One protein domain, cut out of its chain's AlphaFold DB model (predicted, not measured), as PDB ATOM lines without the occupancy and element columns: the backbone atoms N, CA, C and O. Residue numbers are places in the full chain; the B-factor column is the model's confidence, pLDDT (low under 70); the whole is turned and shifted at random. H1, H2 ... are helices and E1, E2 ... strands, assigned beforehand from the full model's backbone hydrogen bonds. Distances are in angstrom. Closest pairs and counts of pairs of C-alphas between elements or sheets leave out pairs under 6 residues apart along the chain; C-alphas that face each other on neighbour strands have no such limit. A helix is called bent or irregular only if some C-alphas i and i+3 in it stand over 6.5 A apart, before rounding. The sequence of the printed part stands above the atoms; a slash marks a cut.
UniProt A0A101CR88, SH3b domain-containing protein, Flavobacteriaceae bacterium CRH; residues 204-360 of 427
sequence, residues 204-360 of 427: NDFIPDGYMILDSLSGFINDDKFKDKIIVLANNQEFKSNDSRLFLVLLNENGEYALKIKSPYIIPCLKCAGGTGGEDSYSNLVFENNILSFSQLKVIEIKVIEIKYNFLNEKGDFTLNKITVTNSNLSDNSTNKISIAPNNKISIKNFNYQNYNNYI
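AT A GLANCE: This is residues 204 to 360 of the 427 residues of the protein "SH3b domain-containing protein" of Flavobacteriaceae bacterium CRH (UniProt A0A101CR88). Two strongly twisted antiparallel sheets make a sandwich that is only partly face to face: E1 and E2 of the smaller sheet come near E5 of the larger one, and E3 and E4 stay clear of the larger sheet. The larger sheet is a meander of long strands, with a short irregular helix, H2, over one of its faces; the tip between E3 and E4 and the tip between E8 and E9 lie at opposite ends of the longest axis. The printed part has 157 residues with nine named strands and two named helices, in the order E1 E2 H1 E3 E4 E5 E6 E7 E8 E9 H2; the sheet orders are E5 - E6 - E7 - E8 - E9 and E1 - E2 - E3 - E4. The class is mostly strand, and the whole is compact, with a radius of gyration of the C-alphas of 16.1 A, though its spans of 53 by 35 by 24 A make it only just elongated.

HOW THE PARTS SIT: The larger sheet holds E5, residues 282 to 288, E6, residues 291 to 300, E7, residues 303 to 314, E8, residues 317 to 329, and E9, residues 335 to 340. It is a meander, each strand the antiparallel neighbour of the one before, and E5 and E9 are its edge strands. E7 and E8 form a hairpin at 164 degrees, with N 308 and O 324 2.8 A apart, within hydrogen-bond range. In the hairpin E6 and E7, N 296 and O 307 are 2.8 A apart; in E5 and E6, N 286 and O 293 are 2.9 A apart; in E8 and E9, N 325 and O 338 are 2.8 A apart. H2, residues 353 to 359, is on this sheet at a height of 9.2 A and lies over none of its strands, but only just, with 2 of its C-alphas falling on E7 and 2 on E8. H2 is irregular, C-alphas 354 and 357 being 8.1 A apart; 0 of its 3 O i to N i+4 pairs and 2 of its 4 O i to N i+3 pairs are within hydrogen-bond range. The other sheet holds E1, residues 211 to 219, E2, residues 228 to 235, E3, residues 246 to 253, and E4, residues 256 to 263. N 217 and O 230 of the hairpin E1 and E2 are 2.8 A apart, N 231 and O 248 of E2 and E3 2.9 A, and N 249 and O 261 of the hairpin E3 and E4 2.9 A. E1 bends by 60 degrees at residue 214, and E4 by 57 degrees at residue 260. In the sandwich, two sheets face to face, the strands of the one stand at 33 degrees to those of the other. The closest C-alphas of E1 and E5, those of Leu 217 and Phe 287, are 7.0 A apart; E2 and E5 are near each other. H1, residues 238 to 241, is on neither sheet and is too short for an O i to N i+4 pair.

IN THESE COORDINATES: E1 begins at C-alpha 211, (-19.274, 23.705, -39.247), and is 23.0 A long; E2 is 22.8 A, E3 21.8 A and E4 20.7 A. E5 is 18.0 A, E6 29.0 A, E7 35.5 A and E9 16.6 A. E8, the longest strand, runs 36.3 A to C-alpha 329 at (-31.724, 38.243, -9.778). H1 is 5.3 A long, and H2, 10.0 A, ends at C-alpha 359, (-8.467, 29.275, -11.940).

THE WHOLE: The two C-alphas farthest apart, those of Asn 254 and Asp 332, are 53.5 A apart. The printed part has no cut. The long links are E4 to E5, residues 264 to 281, and E9 to H2, residues 341 to 352. The mean pLDDT of the printed part is 85.6, and residues 273 to 279 are under 70.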
ATOM      1  N   ASN A 204     -11.511  29.670 -45.457       79.88
ATOM      2  CA  ASN A 204     -12.453  28.570 -45.653       79.88
ATOM      3  C   ASN A 204     -11.804  27.196 -45.458       79.88
ATOM      4  O   ASN A 204     -12.474  26.277 -45.003       79.88
ATOM      5  N   ASP A 205     -10.499  27.069 -45.705       81.06
ATOM      6  CA  ASP A 205      -9.774  25.803 -45.544       81.06
ATOM      7  C   ASP A 205      -9.606  25.393 -44.068       81.06
ATOM      8  O   ASP A 205      -9.205  24.265 -43.771       81.06
ATOM      9  N   PHE A 206      -9.887  26.306 -43.130       81.81
ATOM     10  CA  PHE A 206      -9.860  26.047 -41.689       81.81
ATOM     11  C   PHE A 206     -11.232  25.689 -41.109       81.81
ATOM     12  O   PHE A 206     -11.313  25.357 -39.923       81.81
ATOM     13  N   ILE A 207     -12.299  25.755 -41.911       85.44
ATOM     14  CA  ILE A 207     -13.668  25.452 -41.491       85.44
ATOM     15  C   ILE A 207     -13.938  23.974 -41.804       85.44
ATOM     16  O   ILE A 207     -13.996  23.618 -42.980       85.44
ATOM     17  N   PRO A 208     -14.083  23.090 -40.799       85.00
ATOM     18  CA  PRO A 208     -14.368  21.684 -41.063       85.00
ATOM     19  C   PRO A 208     -15.761  21.492 -41.669       85.00
ATOM     20  O   PRO A 208     -16.675  22.281 -41.413       85.00
ATOM     21  N   ASP A 209     -15.951  20.394 -42.399       83.56
ATOM     22  CA  ASP A 209     -17.266  20.022 -42.916       83.56
ATOM     23  C   ASP A 209     -18.299  19.935 -41.787       83.56
ATOM     24  O   ASP A 209     -18.048  19.397 -40.707       83.56
ATOM     25  N   GLY A 210     -19.484  20.491 -42.041       84.50
ATOM     26  CA  GLY A 210     -20.552  20.541 -41.048       84.50
ATOM     27  C   GLY A 210     -20.385  21.625 -39.979       84.50
ATOM     28  O   GLY A 210     -21.206  21.662 -39.066       84.50
ATOM     29  N   TYR A 211     -19.391  22.512 -40.086       90.06
ATOM     30  CA  TYR A 211     -19.274  23.705 -39.247       90.06
ATOM     31  C   TYR A 211     -19.638  24.980 -40.013       90.06
ATOM     32  O   TYR A 211     -19.438  25.088 -41.221       90.06
ATOM     33  N   MET A 212     -20.130  25.977 -39.281       88.00
ATOM     34  CA  MET A 212     -20.392  27.327 -39.774       88.00
ATOM     35  C   MET A 212     -19.685  28.370 -38.907       88.00
ATOM     36  O   MET A 212     -19.510  28.166 -37.705       88.00
ATOM     37  N   ILE A 213     -19.298  29.502 -39.503       90.44
ATOM     38  CA  ILE A 213     -18.793  30.654 -38.745       90.44
ATOM     39  C   ILE A 213     -19.959  31.272 -37.978       90.44
ATOM     40  O   ILE A 213     -20.935  31.717 -38.578       90.44
ATOM     41  N   LEU A 214     -19.829  31.304 -36.657       90.25
ATOM     42  CA  LEU A 214     -20.780  31.941 -35.757       90.25
ATOM     43  C   LEU A 214     -20.397  33.396 -35.475       90.25
ATOM     44  O   LEU A 214     -21.258  34.268 -35.448       90.25
ATOM     45  N   ASP A 215     -19.105  33.650 -35.268       91.12
ATOM     46  CA  ASP A 215     -18.575  34.976 -34.961       91.12
ATOM     47  C   ASP A 215     -17.152  35.116 -35.512       91.12
ATOM     48  O   ASP A 215     -16.419  34.127 -35.647       91.12
ATOM     49  N   SER A 216     -16.748  36.341 -35.840       93.00
ATOM     50  CA  SER A 216     -15.393  36.618 -36.298       93.00
ATOM     51  C   SER A 216     -14.941  38.032 -35.956       93.00
ATOM     52  O   SER A 216     -15.652  39.004 -36.202       93.00
ATOM     53  N   LEU A 217     -13.702  38.149 -35.482       91.81
ATOM     54  CA  LEU A 217     -13.022  39.421 -35.272       91.81
ATOM     55  C   LEU A 217     -11.789  39.536 -36.163       91.81
ATOM     56  O   LEU A 217     -11.283  38.554 -36.709       91.81
ATOM     57  N   SER A 218     -11.295  40.762 -36.322       89.12
ATOM     58  CA  SER A 218     -10.034  41.046 -37.010       89.12
ATOM     59  C   SER A 218      -9.220  42.065 -36.232       89.12
ATOM     60  O   SER A 218      -9.780  43.043 -35.742       89.12
ATOM     61  N   GLY A 219      -7.908  41.875 -36.159       89.31
ATOM     62  CA  GLY A 219      -7.015  42.785 -35.445       89.31
ATOM     63  C   GLY A 219      -5.550  42.464 -35.705       89.31
ATOM     64  O   GLY A 219      -5.252  41.457 -36.332       89.31
ATOM     65  N   PHE A 220      -4.652  43.324 -35.235       90.31
ATOM     66  CA  PHE A 220      -3.211  43.065 -35.248       90.31
ATOM     67  C   PHE A 220      -2.880  42.271 -33.979       90.31
ATOM     68  O   PHE A 220      -2.763  42.847 -32.901       90.31
ATOM     69  N   ILE A 221      -2.867  40.941 -34.063       92.38
ATOM     70  CA  ILE A 221      -2.746  40.048 -32.902       92.38
ATOM     71  C   ILE A 221      -1.273  39.813 -32.557       92.38
ATOM     72  O   ILE A 221      -0.915  39.747 -31.383       92.38
ATOM     73  N   ASN A 222      -0.399  39.715 -33.552       90.06
ATOM     74  CA  ASN A 222       1.037  39.472 -33.376       90.06
ATOM     75  C   ASN A 222       1.910  40.742 -33.539       90.06
ATOM     76  O   ASN A 222       3.131  40.628 -33.654       90.06
ATOM     77  N   ASP A 223       1.294  41.931 -33.518       87.00
ATOM     78  CA  ASP A 223       1.923  43.241 -33.764       87.00
ATOM     79  C   ASP A 223       2.628  43.370 -35.133       87.00
ATOM     80  O   ASP A 223       3.570  44.156 -35.286       87.00
ATOM     81  N   ASP A 224       2.192  42.612 -36.141       85.50
ATOM     82  CA  ASP A 224       2.639  42.809 -37.515       85.50
ATOM     83  C   ASP A 224       1.778  43.852 -38.266       85.50
ATOM     84  O   ASP A 224       1.025  44.638 -37.684       85.50
ATOM     85  N   LYS A 225       1.966  43.944 -39.586       87.00
ATOM     86  CA  LYS A 225       1.250  44.904 -40.445       87.00
ATOM     87  C   LYS A 225      -0.033  44.329 -41.047       87.00
ATOM     88  O   LYS A 225      -0.713  45.033 -41.798       87.00
ATOM     89  N   PHE A 226      -0.352  43.076 -40.763       87.00
ATOM     90  CA  PHE A 226      -1.453  42.330 -41.340       87.00
ATOM     91  C   PHE A 226      -2.561  42.128 -40.306       87.00
ATOM     92  O   PHE A 226      -2.350  42.052 -39.102       87.00
ATOM     93  N   LYS A 227      -3.810  42.114 -40.778       87.38
ATOM     94  CA  LYS A 227      -4.946  41.841 -39.897       87.38
ATOM     95  C   LYS A 227      -5.137  40.336 -39.793       87.38
ATOM     96  O   LYS A 227      -5.510  39.691 -40.774       87.38
ATOM     97  N   ASP A 228      -4.951  39.836 -38.587       92.06
ATOM     98  CA  ASP A 228      -5.217  38.471 -38.164       92.06
ATOM     99  C   ASP A 228      -6.716  38.254 -37.921       92.06
ATOM    100  O   ASP A 228      -7.511  39.204 -37.891       92.06
ATOM    101  N   LYS A 229      -7.117  36.994 -37.730       92.81
ATOM    102  CA  LYS A 229      -8.513  36.606 -37.491       92.81
ATOM    103  C   LYS A 229      -8.676  35.833 -36.193       92.81
ATOM    104  O   LYS A 229      -7.895  34.942 -35.876       92.81
ATOM    105  N   ILE A 230      -9.766  36.128 -35.494       95.38
ATOM    106  CA  ILE A 230     -10.318  35.276 -34.438       95.38
ATOM    107  C   ILE A 230     -11.656  34.774 -34.953       95.38
ATOM    108  O   ILE A 230     -12.462  35.586 -35.402       95.38
ATOM    109  N   ILE A 231     -11.886  33.466 -34.933       94.56
ATOM    110  CA  ILE A 231     -13.087  32.849 -35.504       94.56
ATOM    111  C   ILE A 231     -13.698  31.898 -34.481       94.56
ATOM    112  O   ILE A 231     -12.993  31.099 -33.867       94.56
ATOM    113  N   VAL A 232     -15.016  31.966 -34.327       95.06
ATOM    114  CA  VAL A 232     -15.803  30.990 -33.575       95.06
ATOM    115  C   VAL A 232     -16.633  30.191 -34.567       95.06
ATOM    116  O   VAL A 232     -17.399  30.767 -35.337       95.06
ATOM    117  N   LEU A 233     -16.486  28.869 -34.547       93.75
ATOM    118  CA  LEU A 233     -17.256  27.950 -35.377       93.75
ATOM    119  C   LEU A 233     -18.244  27.151 -34.528       93.75
ATOM    120  O   LEU A 233     -17.889  26.646 -33.462       93.75
ATOM    121  N   ALA A 234     -19.450  26.969 -35.050       90.81
ATOM    122  CA  ALA A 234     -20.474  26.096 -34.491       90.81
ATOM    123  C   ALA A 234     -20.700  24.895 -35.414       90.81
ATOM    124  O   ALA A 234     -20.705  25.050 -36.634       90.81
ATOM    125  N   ASN A 235     -20.888  23.704 -34.842       90.00
ATOM    126  CA  ASN A 235     -21.322  22.542 -35.617       90.00
ATOM    127  C   ASN A 235     -22.799  22.724 -36.003       90.00
ATOM    128  O   ASN A 235     -23.621  23.113 -35.176       90.00
ATOM    129  N   ASN A 236     -23.171  22.388 -37.233       86.81
ATOM    130  CA  ASN A 236     -24.543  22.498 -37.734       86.81
ATOM    131  C   ASN A 236     -25.545  21.629 -36.945       86.81
ATOM    132  O   ASN A 236     -26.754  21.852 -37.007       86.81
ATOM    133  N   GLN A 237     -25.058  20.632 -36.206       84.88
ATOM    134  CA  GLN A 237     -25.837  19.774 -35.319       84.88
ATOM    135  C   GLN A 237     -25.640  20.091 -33.828       84.88
ATOM    136  O   GLN A 237     -26.182  19.358 -33.003       84.88
ATOM    137  N   GLU A 238     -24.970  21.196 -33.471       83.88
ATOM    138  CA  GLU A 238     -24.640  21.599 -32.089       83.88
ATOM    139  C   GLU A 238     -25.828  21.461 -31.121       83.88
ATOM    140  O   GLU A 238     -25.681  20.945 -30.014       83.88
ATOM    141  N   PHE A 239     -27.038  21.853 -31.540       74.50
ATOM    142  CA  PHE A 239     -28.241  21.736 -30.709       74.50
ATOM    143  C   PHE A 239     -28.593  20.282 -30.333       74.50
ATOM    144  O   PHE A 239     -29.204  20.053 -29.286       74.50
ATOM    145  N   LYS A 240     -28.277  19.304 -31.188       76.25
ATOM    146  CA  LYS A 240     -28.598  17.880 -30.997       76.25
ATOM    147  C   LYS A 240     -27.486  17.135 -30.261       76.25
ATOM    148  O   LYS A 240     -27.792  16.338 -29.381       76.25
ATOM    149  N   SER A 241     -26.234  17.386 -30.629       71.44
ATOM    150  CA  SER A 241     -25.055  16.660 -30.138       71.44
ATOM    151  C   SER A 241     -24.394  17.299 -28.914       71.44
ATOM    152  O   SER A 241     -23.601  16.639 -28.250       71.44
ATOM    153  N   ASN A 242     -24.735  18.550 -28.575       70.38
ATOM    154  CA  ASN A 242     -24.012  19.370 -27.593       70.38
ATOM    155  C   ASN A 242     -22.519  19.531 -27.939       70.38
ATOM    156  O   ASN A 242     -21.679  19.657 -27.043       70.38
ATOM    157  N   ASP A 243     -22.188  19.522 -29.232       77.19
ATOM    158  CA  ASP A 243     -20.814  19.697 -29.691       77.19
ATOM    159  C   ASP A 243     -20.264  21.055 -29.263       77.19
ATOM    160  O   ASP A 243     -20.924  22.088 -29.371       77.19
ATOM    161  N   SER A 244     -19.020  21.060 -28.792       77.69
ATOM    162  CA  SER A 244     -18.354  22.297 -28.392       77.69
ATOM    163  C   SER A 244     -17.985  23.163 -29.599       77.69
ATOM    164  O   SER A 244     -17.622  22.651 -30.663       77.69
ATOM    165  N   ARG A 245     -18.059  24.487 -29.433       90.75
ATOM    166  CA  ARG A 245     -17.696  25.452 -30.479       90.75
ATOM    167  C   ARG A 245     -16.186  25.503 -30.648       90.75
ATOM    168  O   ARG A 245     -15.451  25.558 -29.664       90.75
ATOM    169  N   LEU A 246     -15.715  25.522 -31.893       93.19
ATOM    170  CA  LEU A 246     -14.288  25.648 -32.174       93.19
ATOM    171  C   LEU A 246     -13.891  27.119 -32.165       93.19
ATOM    172  O   LEU A 246     -14.413  27.919 -32.934       93.19
ATOM    173  N   PHE A 247     -12.929  27.461 -31.320       95.56
ATOM    174  CA  PHE A 247     -12.276  28.759 -31.314       95.56
ATOM    175  C   PHE A 247     -10.966  28.680 -32.088       95.56
ATOM    176  O   PHE A 247     -10.117  27.842 -31.769       95.56
ATOM    177  N   LEU A 248     -10.797  29.558 -33.071       94.94
ATOM    178  CA  LEU A 248      -9.605  29.657 -33.900       94.94
ATOM    179  C   LEU A 248      -8.960  31.039 -33.767       94.94
ATOM    180  O   LEU A 248      -9.651  32.056 -33.784       94.94
ATOM    181  N   VAL A 249      -7.630  31.070 -33.720       94.31
ATOM    182  CA  VAL A 249      -6.828  32.265 -34.016       94.31
ATOM    183  C   VAL A 249      -5.973  31.953 -35.225       94.31
ATOM    184  O   VAL A 249      -5.213  30.982 -35.206       94.31
ATOM    185  N   LEU A 250      -6.104  32.778 -36.255       90.62
ATOM    186  CA  LEU A 250      -5.380  32.662 -37.508       90.62
ATOM    187  C   LEU A 250      -4.502  33.897 -37.692       90.62
ATOM    188  O   LEU A 250      -5.022  35.013 -37.678       90.62
ATOM    189  N   LEU A 251      -3.202  33.690 -37.874       90.88
ATOM    190  CA  LEU A 251      -2.252  34.758 -38.168       90.88
ATOM    191  C   LEU A 251      -2.157  34.960 -39.675       90.88
ATOM    192  O   LEU A 251      -2.128  33.984 -40.423       90.88
ATOM    193  N   ASN A 252      -2.167  36.209 -40.114       84.88
ATOM    194  CA  ASN A 252      -2.135  36.577 -41.517       84.88
ATOM    195  C   ASN A 252      -0.694  36.794 -41.970       84.88
ATOM    196  O   ASN A 252      -0.003  37.692 -41.503       84.88
ATOM    197  N   GLU A 253      -0.269  36.010 -42.948       84.44
ATOM    198  CA  GLU A 253       1.014  36.157 -43.609       84.44
ATOM    199  C   GLU A 253       0.751  36.580 -45.057       84.44
ATOM    200  O   GLU A 253       0.584  35.763 -45.958       84.44
ATOM    201  N   ASN A 254       0.692  37.897 -45.282       79.19
ATOM    202  CA  ASN A 254       0.607  38.497 -46.617       79.19
ATOM    203  C   ASN A 254      -0.622  38.076 -47.458       79.19
ATOM    204  O   ASN A 254      -0.532  37.901 -48.673       79.19
ATOM    205  N   GLY A 255      -1.791  37.971 -46.823       72.81
ATOM    206  CA  GLY A 255      -3.074  37.694 -47.484       72.81
ATOM    207  C   GLY A 255      -3.568  36.259 -47.324       72.81
ATOM    208  O   GLY A 255      -4.732  35.984 -47.620       72.81
ATOM    209  N   GLU A 256      -2.729  35.380 -46.790       81.81
ATOM    210  CA  GLU A 256      -3.072  34.004 -46.458       81.81
ATOM    211  C   GLU A 256      -2.897  33.763 -44.954       81.81
ATOM    212  O   GLU A 256      -2.285  34.569 -44.254       81.81
ATOM    213  N   TYR A 257      -3.482  32.686 -44.429       84.25
ATOM    214  CA  TYR A 257      -3.569  32.476 -42.986       84.25
ATOM    215  C   TYR A 257      -2.847  31.212 -42.522       84.25
ATOM    216  O   TYR A 257      -2.907  30.168 -43.176       84.25
ATOM    217  N   ALA A 258      -2.243  31.307 -41.338       85.50
ATOM    218  CA  ALA A 258      -1.677  30.207 -40.569       85.50
ATOM    219  C   ALA A 258      -2.446  30.025 -39.250       85.50
ATOM    220  O   ALA A 258      -2.786  30.990 -38.565       85.50
ATOM    221  N   LEU A 259      -2.724  28.779 -38.866       86.88
ATOM    222  CA  LEU A 259      -3.414  28.469 -37.612       86.88
ATOM    223  C   LEU A 259      -2.466  28.621 -36.415       86.88
ATOM    224  O   LEU A 259      -1.429  27.970 -36.356       86.88
ATOM    225  N   LYS A 260      -2.840  29.439 -35.425       89.50
ATOM    226  CA  LYS A 260      -2.057  29.663 -34.193       89.50
ATOM    227  C   LYS A 260      -2.686  29.021 -32.959       89.50
ATOM    228  O   LYS A 260      -1.974  28.507 -32.084       89.50
ATOM    229  N   ILE A 261      -4.013  29.085 -32.853       90.69
ATOM    230  CA  ILE A 261      -4.799  28.472 -31.775       90.69
ATOM    231  C   ILE A 261      -6.006  27.786 -32.400       90.69
ATOM    232  O   ILE A 261      -6.711  28.403 -33.189       90.69
ATOM    233  N   LYS A 262      -6.267  26.547 -31.985       91.62
ATOM    234  CA  LYS A 262      -7.527  25.832 -32.190       91.62
ATOM    235  C   LYS A 262      -7.922  25.199 -30.867       91.62
ATOM    236  O   LYS A 262      -7.117  24.492 -30.276       91.62
ATOM    237  N   SER A 263      -9.128  25.466 -30.378       90.50
ATOM    238  CA  SER A 263      -9.605  24.825 -29.149       90.50
ATOM    239  C   SER A 263     -11.129  24.735 -29.105       90.50
ATOM    240  O   SER A 263     -11.797  25.743 -29.344       90.50
ATOM    241  N   PRO A 264     -11.695  23.566 -28.756       90.12
ATOM    242  CA  PRO A 264     -13.119  23.418 -28.476       90.12
ATOM    243  C   PRO A 264     -13.507  23.866 -27.051       90.12
ATOM    244  O   PRO A 264     -14.674  23.818 -26.692       90.12
ATOM    245  N   TYR A 265     -12.558  24.274 -26.199       87.94
ATOM    246  CA  TYR A 265     -12.807  24.468 -24.758       87.94
ATOM    247  C   TYR A 265     -12.923  25.926 -24.319       87.94
ATOM    248  O   TYR A 265     -13.143  26.203 -23.139       87.94
ATOM    249  N   ILE A 266     -12.746  26.869 -25.244       93.12
ATOM    250  CA  ILE A 266     -12.739  28.301 -24.926       93.12
ATOM    251  C   ILE A 266     -14.165  28.845 -24.926       93.12
ATOM    252  O   ILE A 266     -14.562  29.518 -23.977       93.12
ATOM    253  N   ILE A 267     -14.940  28.528 -25.963       92.94
ATOM    254  CA  ILE A 267     -16.272  29.089 -26.183       92.94
ATOM    255  C   ILE A 267     -17.322  28.028 -25.831       92.94
ATOM    256  O   ILE A 267     -17.267  26.925 -26.379       92.94
ATOM    257  N   PRO A 268     -18.274  28.319 -24.929       89.06
ATOM    258  CA  PRO A 268     -19.307  27.357 -24.579       89.06
ATOM    259  C   PRO A 268     -20.222  27.070 -25.770       89.06
ATOM    260  O   PRO A 268     -20.567  27.976 -26.525       89.06
ATOM    261  N   CYS A 269     -20.633  25.806 -25.911       84.81
ATOM    262  CA  CYS A 269     -21.683  25.453 -26.862       84.81
ATOM    263  C   CYS A 269     -23.041  25.988 -26.417       84.81
ATOM    264  O   CYS A 269     -23.259  26.225 -25.224       84.81
ATOM    265  N   LEU A 270     -23.986  26.062 -27.347       81.94
ATOM    266  CA  LEU A 270     -25.344  26.567 -27.157       81.94
ATOM    267  C   LEU A 270     -26.011  26.055 -25.866       81.94
ATOM    268  O   LEU A 270     -26.597  26.831 -25.123       81.94
ATOM    269  N   LYS A 271     -25.865  24.762 -25.541       75.56
ATOM    270  CA  LYS A 271     -26.477  24.135 -24.349       75.56
ATOM    271  C   LYS A 271     -25.518  23.886 -23.187       75.56
ATOM    272  O   LYS A 271     -25.938  23.508 -22.093       75.56
ATOM    273  N   CYS A 272     -24.223  24.107 -23.378       72.06
ATOM    274  CA  CYS A 272     -23.204  23.640 -22.443       72.06
ATOM    275  C   CYS A 272     -23.146  24.425 -21.121       72.06
ATOM    276  O   CYS A 272     -22.419  24.042 -20.205       72.06
ATOM    277  N   ALA A 273     -23.869  25.538 -21.009       65.12
ATOM    278  CA  ALA A 273     -23.871  26.383 -19.819       65.12
ATOM    279  C   ALA A 273     -25.082  26.148 -18.892       65.12
ATOM    280  O   ALA A 273     -25.265  26.898 -17.936       65.12
ATOM    281  N   GLY A 274     -25.863  25.085 -19.125       57.47
ATOM    282  CA  GLY A 274     -26.955  24.670 -18.236       57.47
ATOM    283  C   GLY A 274     -28.302  25.347 -18.500       57.47
ATOM    284  O   GLY A 274     -29.170  25.304 -17.633       57.47
ATOM    285  N   GLY A 275     -28.488  25.957 -19.673       52.19
ATOM    286  CA  GLY A 275     -29.776  26.508 -20.098       52.19
ATOM    287  C   GLY A 275     -30.753  25.418 -20.554       52.19
ATOM    288  O   GLY A 275     -30.378  24.492 -21.273       52.19
ATOM    289  N   THR A 276     -32.016  25.532 -20.141       47.09
ATOM    290  CA  THR A 276     -33.141  24.706 -20.624       47.09
ATOM    291  C   THR A 276     -33.879  25.341 -21.810       47.09
ATOM    292  O   THR A 276     -34.638  24.653 -22.492       47.09
ATOM    293  N   GLY A 277     -33.654  26.633 -22.075       50.41
ATOM    294  CA  GLY A 277     -34.198  27.387 -23.208       50.41
ATOM    295  C   GLY A 277     -33.110  27.665 -24.243       50.41
ATOM    296  O   GLY A 277     -31.958  27.848 -23.872       50.41
ATOM    297  N   GLY A 278     -33.455  27.652 -25.532       54.06
ATOM    298  CA  GLY A 278     -32.527  27.770 -26.668       54.06
ATOM    299  C   GLY A 278     -31.844  29.134 -26.854       54.06
ATOM    300  O   GLY A 278     -31.721  29.586 -27.987       54.06
ATOM    301  N   GLU A 279     -31.433  29.787 -25.772       65.94
ATOM    302  CA  GLU A 279     -30.672  31.038 -25.764       65.94
ATOM    303  C   GLU A 279     -29.166  30.753 -25.827       65.94
ATOM    304  O   GLU A 279     -28.696  29.726 -25.333       65.94
ATOM    305  N   ASP A 280     -28.401  31.655 -26.449       73.25
ATOM    306  CA  ASP A 280     -26.960  31.468 -26.602       73.25
ATOM    307  C   ASP A 280     -26.231  31.601 -25.257       73.25
ATOM    308  O   ASP A 280     -26.409  32.561 -24.506       73.25
ATOM    309  N   SER A 281     -25.383  30.621 -24.954       81.75
ATOM    310  CA  SER A 281     -24.587  30.568 -23.731       81.75
ATOM    311  C   SER A 281     -23.341  31.459 -23.776       81.75
ATOM    312  O   SER A 281     -22.571  31.501 -22.809       81.75
ATOM    313  N   TYR A 282     -23.137  32.157 -24.890       90.25
ATOM    314  CA  TYR A 282     -21.999  33.004 -25.187       90.25
ATOM    315  C   TYR A 282     -22.432  34.334 -25.816       90.25
ATOM    316  O   TYR A 282     -23.349  34.382 -26.630       90.25
ATOM    317  N   SER A 283     -21.740  35.420 -25.474       90.50
ATOM    318  CA  SER A 283     -21.949  36.734 -26.089       90.50
ATOM    319  C   SER A 283     -20.722  37.642 -25.963       90.50
ATOM    320  O   SER A 283     -19.767  37.336 -25.244       90.50
ATOM    321  N   ASN A 284     -20.784  38.804 -26.621       91.00
ATOM    322  CA  ASN A 284     -19.843  39.916 -26.451       91.00
ATOM    323  C   ASN A 284     -18.381  39.558 -26.768       91.00
ATOM    324  O   ASN A 284     -17.486  39.927 -26.002       91.00
ATOM    325  N   LEU A 285     -18.132  38.856 -27.881       95.75
ATOM    326  CA  LEU A 285     -16.775  38.667 -28.393       95.75
ATOM    327  C   LEU A 285     -16.177  40.017 -28.781       95.75
ATOM    328  O   LEU A 285     -16.688  40.698 -29.667       95.75
ATOM    329  N   VAL A 286     -15.082  40.405 -28.141       96.69
ATOM    330  CA  VAL A 286     -14.402  41.674 -28.420       96.69
ATOM    331  C   VAL A 286     -12.896  41.466 -28.372       96.69
ATOM    332  O   VAL A 286     -12.395  40.793 -27.472       96.69
ATOM    333  N   PHE A 287     -12.170  42.076 -29.307       96.25
ATOM    334  CA  PHE A 287     -10.715  42.183 -29.280       96.25
ATOM    335  C   PHE A 287     -10.326  43.645 -29.476       96.25
ATOM    336  O   PHE A 287     -10.329  44.156 -30.593       96.25
ATOM    337  N   GLU A 288     -10.021  44.322 -28.374       93.94
ATOM    338  CA  GLU A 288      -9.690  45.745 -28.353       93.94
ATOM    339  C   GLU A 288      -8.559  45.993 -27.362       93.94
ATOM    340  O   GLU A 288      -8.513  45.379 -26.297       93.94
ATOM    341  N   ASN A 289      -7.645  46.907 -27.696       92.38
ATOM    342  CA  ASN A 289      -6.527  47.292 -26.826       92.38
ATOM    343  C   ASN A 289      -5.726  46.086 -26.293       92.38
ATOM    344  O   ASN A 289      -5.401  46.026 -25.109       92.38
ATOM    345  N   ASN A 290      -5.441  45.106 -27.160       94.50
ATOM    346  CA  ASN A 290      -4.756  43.852 -26.816       94.50
ATOM    347  C   ASN A 290      -5.464  42.999 -25.752       94.50
ATOM    348  O   ASN A 290      -4.840  42.157 -25.106       94.50
ATOM    349  N   ILE A 291      -6.774  43.176 -25.583       96.62
ATOM    350  CA  ILE A 291      -7.595  42.355 -24.700       96.62
ATOM    351  C   ILE A 291      -8.648  41.642 -25.538       96.62
ATOM    352  O   ILE A 291      -9.533  42.270 -26.115       96.62
ATOM    353  N   LEU A 292      -8.571  40.313 -25.558       98.12
ATOM    354  CA  LEU A 292      -9.654  39.460 -26.031       98.12
ATOM    355  C   LEU A 292     -10.615  39.217 -24.872       98.12
ATOM    356  O   LEU A 292     -10.196  38.779 -23.801       98.12
ATOM    357  N   SER A 293     -11.903  39.466 -25.069       97.50
ATOM    358  CA  SER A 293     -12.911  39.190 -24.055       97.50
ATOM    359  C   SER A 293     -14.181  38.603 -24.633       97.50
ATOM    360  O   SER A 293     -14.511  38.844 -25.789       97.50
ATOM    361  N   PHE A 294     -14.878  37.837 -23.801       96.69
ATOM    362  CA  PHE A 294     -16.216  37.337 -24.079       96.69
ATOM    363  C   PHE A 294     -16.949  36.986 -22.787       96.69
ATOM    364  O   PHE A 294     -16.319  36.792 -21.743       96.69
ATOM    365  N   SER A 295     -18.272  36.884 -22.864       94.19
ATOM    366  CA  SER A 295     -19.141  36.532 -21.745       94.19
ATOM    367  C   SER A 295     -19.778  35.164 -21.954       94.19
ATOM    368  O   SER A 295     -20.347  34.887 -23.005       94.19
ATOM    369  N   GLN A 296     -19.725  34.322 -20.926       91.56
ATOM    370  CA  GLN A 296     -20.584  33.153 -20.788       91.56
ATOM    371  C   GLN A 296     -21.841  33.527 -20.001       91.56
ATOM    372  O   GLN A 296     -21.744  34.198 -18.973       91.56
ATOM    373  N   LEU A 297     -22.997  33.031 -20.429       87.12
ATOM    374  CA  LEU A 297     -24.282  33.229 -19.764       87.12
ATOM    375  C   LEU A 297     -24.807  31.906 -19.198       87.12
ATOM    376  O   LEU A 297     -24.736  30.862 -19.848       87.12
ATOM    377  N   LYS A 298     -25.324  31.949 -17.967       84.12
ATOM    378  CA  LYS A 298     -26.024  30.837 -17.315       84.12
ATOM    379  C   LYS A 298     -27.312  31.341 -16.692       84.12
ATOM    380  O   LYS A 298     -27.307  32.369 -16.020       84.12
ATOM    381  N   VAL A 299     -28.382  30.572 -16.844       79.12
ATOM    382  CA  VAL A 299     -29.660  30.838 -16.183       79.12
ATOM    383  C   VAL A 299     -29.952  29.687 -15.233       79.12
ATOM    384  O   VAL A 299     -29.959  28.528 -15.639       79.12
ATOM    385  N   ILE A 300     -30.150  30.007 -13.957       74.25
ATOM    386  CA  ILE A 300     -30.506  29.042 -12.915       74.25
ATOM    387  C   ILE A 300     -31.716  29.605 -12.179       74.25
ATOM    388  O   ILE A 300     -31.591  30.574 -11.428       74.25
ATOM    389  N   GLU A 301     -32.885  29.002 -12.403       80.31
ATOM    390  CA  GLU A 301     -34.170  29.470 -11.868       80.31
ATOM    391  C   GLU A 301     -34.436  30.943 -12.244       80.31
ATOM    392  O   GLU A 301     -34.639  31.250 -13.413       80.31
ATOM    393  N   ILE A 302     -34.409  31.854 -11.267       79.25
ATOM    394  CA  ILE A 302     -34.604  33.304 -11.441       79.25
ATOM    395  C   ILE A 302     -33.284  34.089 -11.483       79.25
ATOM    396  O   ILE A 302     -33.298  35.318 -11.451       79.25
ATOM    397  N   LYS A 303     -32.130  33.413 -11.502       80.31
ATOM    398  CA  LYS A 303     -30.809  34.052 -11.498       80.31
ATOM    399  C   LYS A 303     -30.150  33.958 -12.867       80.31
ATOM    400  O   LYS A 303     -30.016  32.869 -13.422       80.31
ATOM    401  N   VAL A 304     -29.657  35.092 -13.350       86.31
ATOM    402  CA  VAL A 304     -28.780  35.187 -14.520       86.31
ATOM    403  C   VAL A 304     -27.355  35.396 -14.033       86.31
ATOM    404  O   VAL A 304     -27.066  36.348 -13.307       86.31
ATOM    405  N   ILE A 305     -26.463  34.494 -14.420       86.19
ATOM    406  CA  ILE A 305     -25.043  34.547 -14.096       86.19
ATOM    407  C   ILE A 305     -24.283  34.820 -15.391       86.19
ATOM    408  O   ILE A 305     -24.253  33.981 -16.290       86.19
ATOM    409  N   GLU A 306     -23.652  35.984 -15.473       90.69
ATOM    410  CA  GLU A 306     -22.727  36.336 -16.546       90.69
ATOM    411  C   GLU A 306     -21.288  36.160 -16.055       90.69
ATOM    412  O   GLU A 306     -20.908  36.687 -15.009       90.69
ATOM    413  N   ILE A 307     -20.468  35.439 -16.815       92.06
ATOM    414  CA  ILE A 307     -19.048  35.239 -16.533       92.06
ATOM    415  C   ILE A 307     -18.249  35.801 -17.707       92.06
ATOM    416  O   ILE A 307     -18.154  35.171 -18.757       92.06
ATOM    417  N   LYS A 308     -17.662  36.984 -17.533       95.44
ATOM    418  CA  LYS A 308     -16.806  37.626 -18.532       95.44
ATOM    419  C   LYS A 308     -15.345  37.234 -18.341       95.44
ATOM    420  O   LYS A 308     -14.755  37.521 -17.296       95.44
ATOM    421  N   TYR A 309     -14.747  36.657 -19.373       96.31
ATOM    422  CA  TYR A 309     -13.331  36.309 -19.433       96.31
ATOM    423  C   TYR A 309     -12.567  37.392 -20.195       96.31
ATOM    424  O   TYR A 309     -13.032  37.853 -21.232       96.31
ATOM    425  N   ASN A 310     -11.408  37.810 -19.684       97.06
ATOM    426  CA  ASN A 310     -10.510  38.749 -20.357       97.06
ATOM    427  C   ASN A 310      -9.122  38.123 -20.455       97.06
ATOM    428  O   ASN A 310      -8.535  37.757 -19.432       97.06
ATOM    429  N   PHE A 311      -8.596  38.053 -21.669       97.56
ATOM    430  CA  PHE A 311      -7.277  37.542 -21.989       97.56
ATOM    431  C   PHE A 311      -6.402  38.679 -22.501       97.56
ATOM    432  O   PHE A 311      -6.775  39.367 -23.448       97.56
ATOM    433  N   LEU A 312      -5.245  38.865 -21.875       97.12
ATOM    434  CA  LEU A 312      -4.214  39.769 -22.361       97.12
ATOM    435  C   LEU A 312      -3.465  39.089 -23.507       97.12
ATOM    436  O   LEU A 312      -3.005  37.957 -23.352       97.12
ATOM    437  N   ASN A 313      -3.360  39.781 -24.633       96.31
ATOM    438  CA  ASN A 313      -2.583  39.369 -25.789       96.31
ATOM    439  C   ASN A 313      -1.150  39.908 -25.694       96.31
ATOM    440  O   ASN A 313      -0.948  41.119 -25.620       96.31
ATOM    441  N   GLU A 314      -0.169  39.012 -25.754       93.44
ATOM    442  CA  GLU A 314       1.249  39.336 -25.896       93.44
ATOM    443  C   GLU A 314       1.745  38.705 -27.208       93.44
ATOM    444  O   GLU A 314       2.123  37.537 -27.234       93.44
ATOM    445  N   LYS A 315       1.708  39.458 -28.317       89.12
ATOM    446  CA  LYS A 315       2.178  39.014 -29.649       89.12
ATOM    447  C   LYS A 315       1.583  37.675 -30.122       89.12
ATOM    448  O   LYS A 315       2.283  36.806 -30.642       89.12
ATOM    449  N   GLY A 316       0.279  37.499 -29.933       86.69
ATOM    450  CA  GLY A 316      -0.473  36.310 -30.333       86.69
ATOM    451  C   GLY A 316      -0.502  35.188 -29.305       86.69
ATOM    452  O   GLY A 316      -1.162  34.171 -29.535       86.69
ATOM    453  N   ASP A 317       0.150  35.375 -28.158       90.00
ATOM    454  CA  ASP A 317      -0.005  34.506 -27.003       90.00
ATOM    455  C   ASP A 317      -0.977  35.151 -26.005       90.00
ATOM    456  O   ASP A 317      -0.678  36.134 -25.327       90.00
ATOM    457  N   PHE A 318      -2.180  34.584 -25.915       96.12
ATOM    458  CA  PHE A 318      -3.227  35.077 -25.025       96.12
ATOM    459  C   PHE A 318      -3.135  34.413 -23.652       96.12
ATOM    460  O   PHE A 318      -3.053  33.183 -23.540       96.12
ATOM    461  N   THR A 319      -3.223  35.216 -22.594       95.50
ATOM    462  CA  THR A 319      -3.221  34.731 -21.211       95.50
ATOM    463  C   THR A 319      -4.364  35.314 -20.407       95.50
ATOM    464  O   THR A 319      -4.678  36.494 -20.514       95.50
ATOM    465  N   LEU A 320      -5.027  34.470 -19.618       95.06
ATOM    466  CA  LEU A 320      -6.152  34.884 -18.795       95.06
ATOM    467  C   LEU A 320      -5.671  35.944 -17.800       95.06
ATOM    468  O   LEU A 320      -4.812  35.680 -16.964       95.06
ATOM    469  N   ASN A 321      -6.247  37.136 -17.903       92.88
ATOM    470  CA  ASN A 321      -5.918  38.281 -17.065       92.88
ATOM    471  C   ASN A 321      -6.963  38.462 -15.961       92.88
ATOM    472  O   ASN A 321      -6.637  38.720 -14.805       92.88
ATOM    473  N   LYS A 322      -8.248  38.326 -16.311       92.00
ATOM    474  CA  LYS A 322      -9.342  38.654 -15.394       92.00
ATOM    475  C   LYS A 322     -10.628  37.915 -15.731       92.00
ATOM    476  O   LYS A 322     -11.090  37.972 -16.868       92.00
ATOM    477  N   ILE A 323     -11.262  37.337 -14.716       92.19
ATOM    478  CA  ILE A 323     -12.633  36.821 -14.766       92.19
ATOM    479  C   ILE A 323     -13.545  37.778 -14.004       92.19
ATOM    480  O   ILE A 323     -13.206  38.249 -12.922       92.19
ATOM    481  N   THR A 324     -14.706  38.095 -14.561       89.44
ATOM    482  CA  THR A 324     -15.734  38.888 -13.888       89.44
ATOM    483  C   THR A 324     -17.029  38.102 -13.836       89.44
ATOM    484  O   THR A 324     -17.543  37.735 -14.881       89.44
ATOM    485  N   VAL A 325     -17.551  37.854 -12.638       89.25
ATOM    486  CA  VAL A 325     -18.819  37.153 -12.424       89.25
ATOM    487  C   VAL A 325     -19.864  38.168 -11.978       89.25
ATOM    488  O   VAL A 325     -19.694  38.812 -10.941       89.25
ATOM    489  N   THR A 326     -20.935  38.306 -12.749       88.19
ATOM    490  CA  THR A 326     -22.100  39.132 -12.433       88.19
ATOM    491  C   THR A 326     -23.281  38.209 -12.162       88.19
ATOM    492  O   THR A 326     -23.707  37.476 -13.045       88.19
ATOM    493  N   ASN A 327     -23.808  38.238 -10.942       85.81
ATOM    494  CA  ASN A 327     -25.035  37.543 -10.570       85.81
ATOM    495  C   ASN A 327     -26.174  38.557 -10.525       85.81
ATOM    496  O   ASN A 327     -26.107  39.506  -9.743       85.81
ATOM    497  N   SER A 328     -27.209  38.328 -11.319       87.06
ATOM    498  CA  SER A 328     -28.395  39.176 -11.409       87.06
ATOM    499  C   SER A 328     -29.621  38.361 -11.028       87.06
ATOM    500  O   SER A 328     -29.808  37.258 -11.542       87.06
ATOM    501  N   ASN A 329     -30.456  38.872 -10.127       85.00
ATOM    502  CA  ASN A 329     -31.724  38.243  -9.778       85.00
ATOM    503  C   ASN A 329     -32.867  38.924 -10.546       85.00
ATOM    504  O   ASN A 329     -33.062  40.133 -10.448       85.00
ATOM    505  N   LEU A 330     -33.618  38.136 -11.314       79.62
ATOM    506  CA  LEU A 330     -34.707  38.610 -12.166       79.62
ATOM    507  C   LEU A 330     -35.934  39.072 -11.365       79.62
ATOM    508  O   LEU A 330     -36.729  39.848 -11.883       79.62
ATOM    509  N   SER A 331     -36.113  38.611 -10.119       81.50
ATOM    510  CA  SER A 331     -37.299  38.962  -9.324       81.50
ATOM    511  C   SER A 331     -37.216  40.344  -8.676       81.50
ATOM    512  O   SER A 331     -38.238  40.990  -8.475       81.50
ATOM    513  N   ASP A 332     -36.013  40.773  -8.295       79.94
ATOM    514  CA  ASP A 332     -35.783  42.004  -7.526       79.94
ATOM    515  C   ASP A 332     -34.786  42.964  -8.197       79.94
ATOM    516  O   ASP A 332     -34.474  44.016  -7.639       79.94
ATOM    517  N   ASN A 333     -34.296  42.618  -9.395       77.69
ATOM    518  CA  ASN A 333     -33.277  43.349 -10.152       77.69
ATOM    519  C   ASN A 333     -31.978  43.613  -9.370       77.69
ATOM    520  O   ASN A 333     -31.190  44.491  -9.738       77.69
ATOM    521  N   SER A 334     -31.720  42.866  -8.293       76.19
ATOM    522  CA  SER A 334     -30.469  42.982  -7.554       76.19
ATOM    523  C   SER A 334     -29.318  42.395  -8.367       76.19
ATOM    524  O   SER A 334     -29.442  41.348  -9.008       76.19
ATOM    525  N   THR A 335     -28.177  43.085  -8.351       77.31
ATOM    526  CA  THR A 335     -26.971  42.673  -9.072       77.31
ATOM    527  C   THR A 335     -25.759  42.683  -8.153       77.31
ATOM    528  O   THR A 335     -25.529  43.621  -7.390       77.31
ATOM    529  N   ASN A 336     -24.965  41.619  -8.221       74.12
ATOM    530  CA  ASN A 336     -23.691  41.510  -7.525       74.12
ATOM    531  C   ASN A 336     -22.597  41.155  -8.531       74.12
ATOM    532  O   ASN A 336     -22.689  40.137  -9.215       74.12
ATOM    533  N   LYS A 337     -21.555  41.983  -8.603       81.44
ATOM    534  CA  LYS A 337     -20.461  41.846  -9.562       81.44
ATOM    535  C   LYS A 337     -19.133  41.692  -8.841       81.44
ATOM    536  O   LYS A 337     -18.756  42.532  -8.027       81.44
ATOM    537  N   ILE A 338     -18.395  40.649  -9.198       74.94
ATOM    538  CA  ILE A 338     -17.081  40.338  -8.639       74.94
ATOM    539  C   ILE A 338     -16.079  40.209  -9.784       74.94
ATOM    540  O   ILE A 338     -16.379  39.656 -10.834       74.94
ATOM    541  N   SER A 339     -14.883  40.751  -9.591       78.25
ATOM    542  CA  SER A 339     -13.791  40.794 -10.562       78.25
ATOM    543  C   SER A 339     -12.549  40.159  -9.944       78.25
ATOM    544  O   SER A 339     -12.181  40.529  -8.834       78.25
ATOM    545  N   ILE A 340     -11.928  39.206 -10.639       77.94
ATOM    546  CA  ILE A 340     -10.952  38.281 -10.051       77.94
ATOM    547  C   ILE A 340      -9.811  38.046 -11.036       77.94
ATOM    548  O   ILE A 340     -10.053  37.772 -12.213       77.94
ATOM    549  N   ALA A 341      -8.576  38.131 -10.552       78.88
ATOM    550  CA  ALA A 341      -7.399  37.694 -11.294       78.88
ATOM    551  C   ALA A 341      -7.151  36.193 -11.044       78.88
ATOM    552  O   ALA A 341      -7.390  35.719  -9.930       78.88
ATOM    553  N   PRO A 342      -6.697  35.426 -12.046       80.06
ATOM    554  CA  PRO A 342      -6.389  34.017 -11.851       80.06
ATOM    555  C   PRO A 342      -5.166  33.829 -10.946       80.06
ATOM    556  O   PRO A 342      -4.251  34.648 -10.930       80.06
ATOM    557  N   ASN A 343      -5.123  32.709 -10.222       70.81
ATOM    558  CA  ASN A 343      -4.053  32.438  -9.252       70.81
ATOM    559  C   ASN A 343      -2.681  32.190  -9.899       70.81
ATOM    560  O   ASN A 343      -1.659  32.299  -9.231       70.81
ATOM    561  N   ASN A 344      -2.671  31.792 -11.173       78.31
ATOM    562  CA  ASN A 344      -1.489  31.453 -11.962       78.31
ATOM    563  C   ASN A 344      -1.657  32.006 -13.385       78.31
ATOM    564  O   ASN A 344      -2.784  32.235 -13.830       78.31
ATOM    565  N   LYS A 345      -0.557  32.148 -14.136       84.50
ATOM    566  CA  LYS A 345      -0.599  32.497 -15.569       84.50
ATOM    567  C   LYS A 345      -1.243  31.340 -16.348       84.50
ATOM    568  O   LYS A 345      -0.643  30.275 -16.476       84.50
ATOM    569  N   ILE A 346      -2.465  31.532 -16.849       89.69
ATOM    570  CA  ILE A 346      -3.196  30.535 -17.650       89.69
ATOM    571  C   ILE A 346      -3.155  30.956 -19.119       89.69
ATOM    572  O   ILE A 346      -3.734  31.976 -19.484       89.69
ATOM    573  N   SER A 347      -2.478  30.183 -19.971       93.00
ATOM    574  CA  SER A 347      -2.563  30.366 -21.428       93.00
ATOM    575  C   SER A 347      -3.964  30.017 -21.927       93.00
ATOM    576  O   SER A 347      -4.560  29.054 -21.443       93.00
ATOM    577  N   ILE A 348      -4.463  30.743 -22.931       93.81
ATOM    578  CA  ILE A 348      -5.759  30.454 -23.559       93.81
ATOM    579  C   ILE A 348      -5.832  29.028 -24.128       93.81
ATOM    580  O   ILE A 348      -6.898  28.424 -24.122       93.81
ATOM    581  N   LYS A 349      -4.694  28.450 -24.549       88.25
ATOM    582  CA  LYS A 349      -4.619  27.058 -25.026       88.25
ATOM    583  C   LYS A 349      -4.974  26.045 -23.929       88.25
ATOM    584  O   LYS A 349      -5.515  24.989 -24.220       88.25
ATOM    585  N   ASN A 350      -4.718  26.403 -22.669       86.75
ATOM    586  CA  ASN A 350      -4.982  25.577 -21.487       86.75
ATOM    587  C   ASN A 350      -6.265  25.994 -20.747       86.75
ATOM    588  O   ASN A 350      -6.560  25.462 -19.670       86.75
ATOM    589  N   PHE A 351      -6.988  26.987 -21.268       90.62
ATOM    590  CA  PHE A 351      -8.211  27.490 -20.666       90.62
ATOM    591  C   PHE A 351      -9.398  26.597 -21.033       90.62
ATOM    592  O   PHE A 351      -9.568  26.209 -22.187       90.62
ATOM    593  N   ASN A 352     -10.246  26.316 -20.046       90.19
ATOM    594  CA  ASN A 352     -11.516  25.638 -20.231       90.19
ATOM    595  C   ASN A 352     -12.609  26.391 -19.455       90.19
ATOM    596  O   ASN A 352     -12.538  26.555 -18.236       90.19
ATOM    597  N   TYR A 353     -13.640  26.864 -20.159       88.94
ATOM    598  CA  TYR A 353     -14.710  27.639 -19.525       88.94
ATOM    599  C   TYR A 353     -15.507  26.810 -18.499       88.94
ATOM    600  O   TYR A 353     -16.084  27.368 -17.568       88.94
ATOM    601  N   GLN A 354     -15.567  25.480 -18.632       84.56
ATOM    602  CA  GLN A 354     -16.358  24.619 -17.744       84.56
ATOM    603  C   GLN A 354     -15.768  24.554 -16.336       84.56
ATOM    604  O   GLN A 354     -16.505  24.440 -15.357       84.56
ATOM    605  N   ASN A 355     -14.444  24.649 -16.225       84.50
ATOM    606  CA  ASN A 355     -13.724  24.524 -14.966       84.50
ATOM    607  C   ASN A 355     -13.089  25.849 -14.519       84.50
ATOM    608  O   ASN A 355     -12.161  25.833 -13.712       84.50
ATOM    609  N   TYR A 356     -13.620  26.989 -14.981       83.75
ATOM    610  CA  TYR A 356     -13.055  28.310 -14.690       83.75
ATOM    611  C   TYR A 356     -12.879  28.598 -13.191       83.75
ATOM    612  O   TYR A 356     -11.946  29.295 -12.798       83.75
ATOM    613  N   ASN A 357     -13.739  28.012 -12.349       78.00
ATOM    614  CA  ASN A 357     -13.648  28.083 -10.891       78.00
ATOM    615  C   ASN A 357     -12.303  27.565 -10.352       78.00
ATOM    616  O   ASN A 357     -11.836  28.037  -9.325       78.00
ATOM    617  N   ASN A 358     -11.635  26.646 -11.053       79.88
ATOM    618  CA  ASN A 358     -10.316  26.146 -10.657       79.88
ATOM    619  C   ASN A 358      -9.212  27.199 -10.836       79.88
ATOM    620  O   ASN A 358      -8.163  27.104 -10.195       79.88
ATOM    621  N   TYR A 359      -9.426  28.196 -11.700       78.75
ATOM    622  CA  TYR A 359      -8.467  29.275 -11.940       78.75
ATOM    623  C   TYR A 359      -8.563  30.390 -10.896       78.75
ATOM    624  O   TYR A 359      -7.617  31.164 -10.750       78.75
ATOM    625  N   ILE A 360      -9.675  30.456 -10.159       71.25
ATOM    626  CA  ILE A 360      -9.967  31.502  -9.178       71.25
ATOM    627  C   ILE A 360      -9.998  30.903  -7.768       71.25
ATOM    628  O   ILE A 360     -10.862  30.106  -7.430       71.25
TER     629      ILE A 360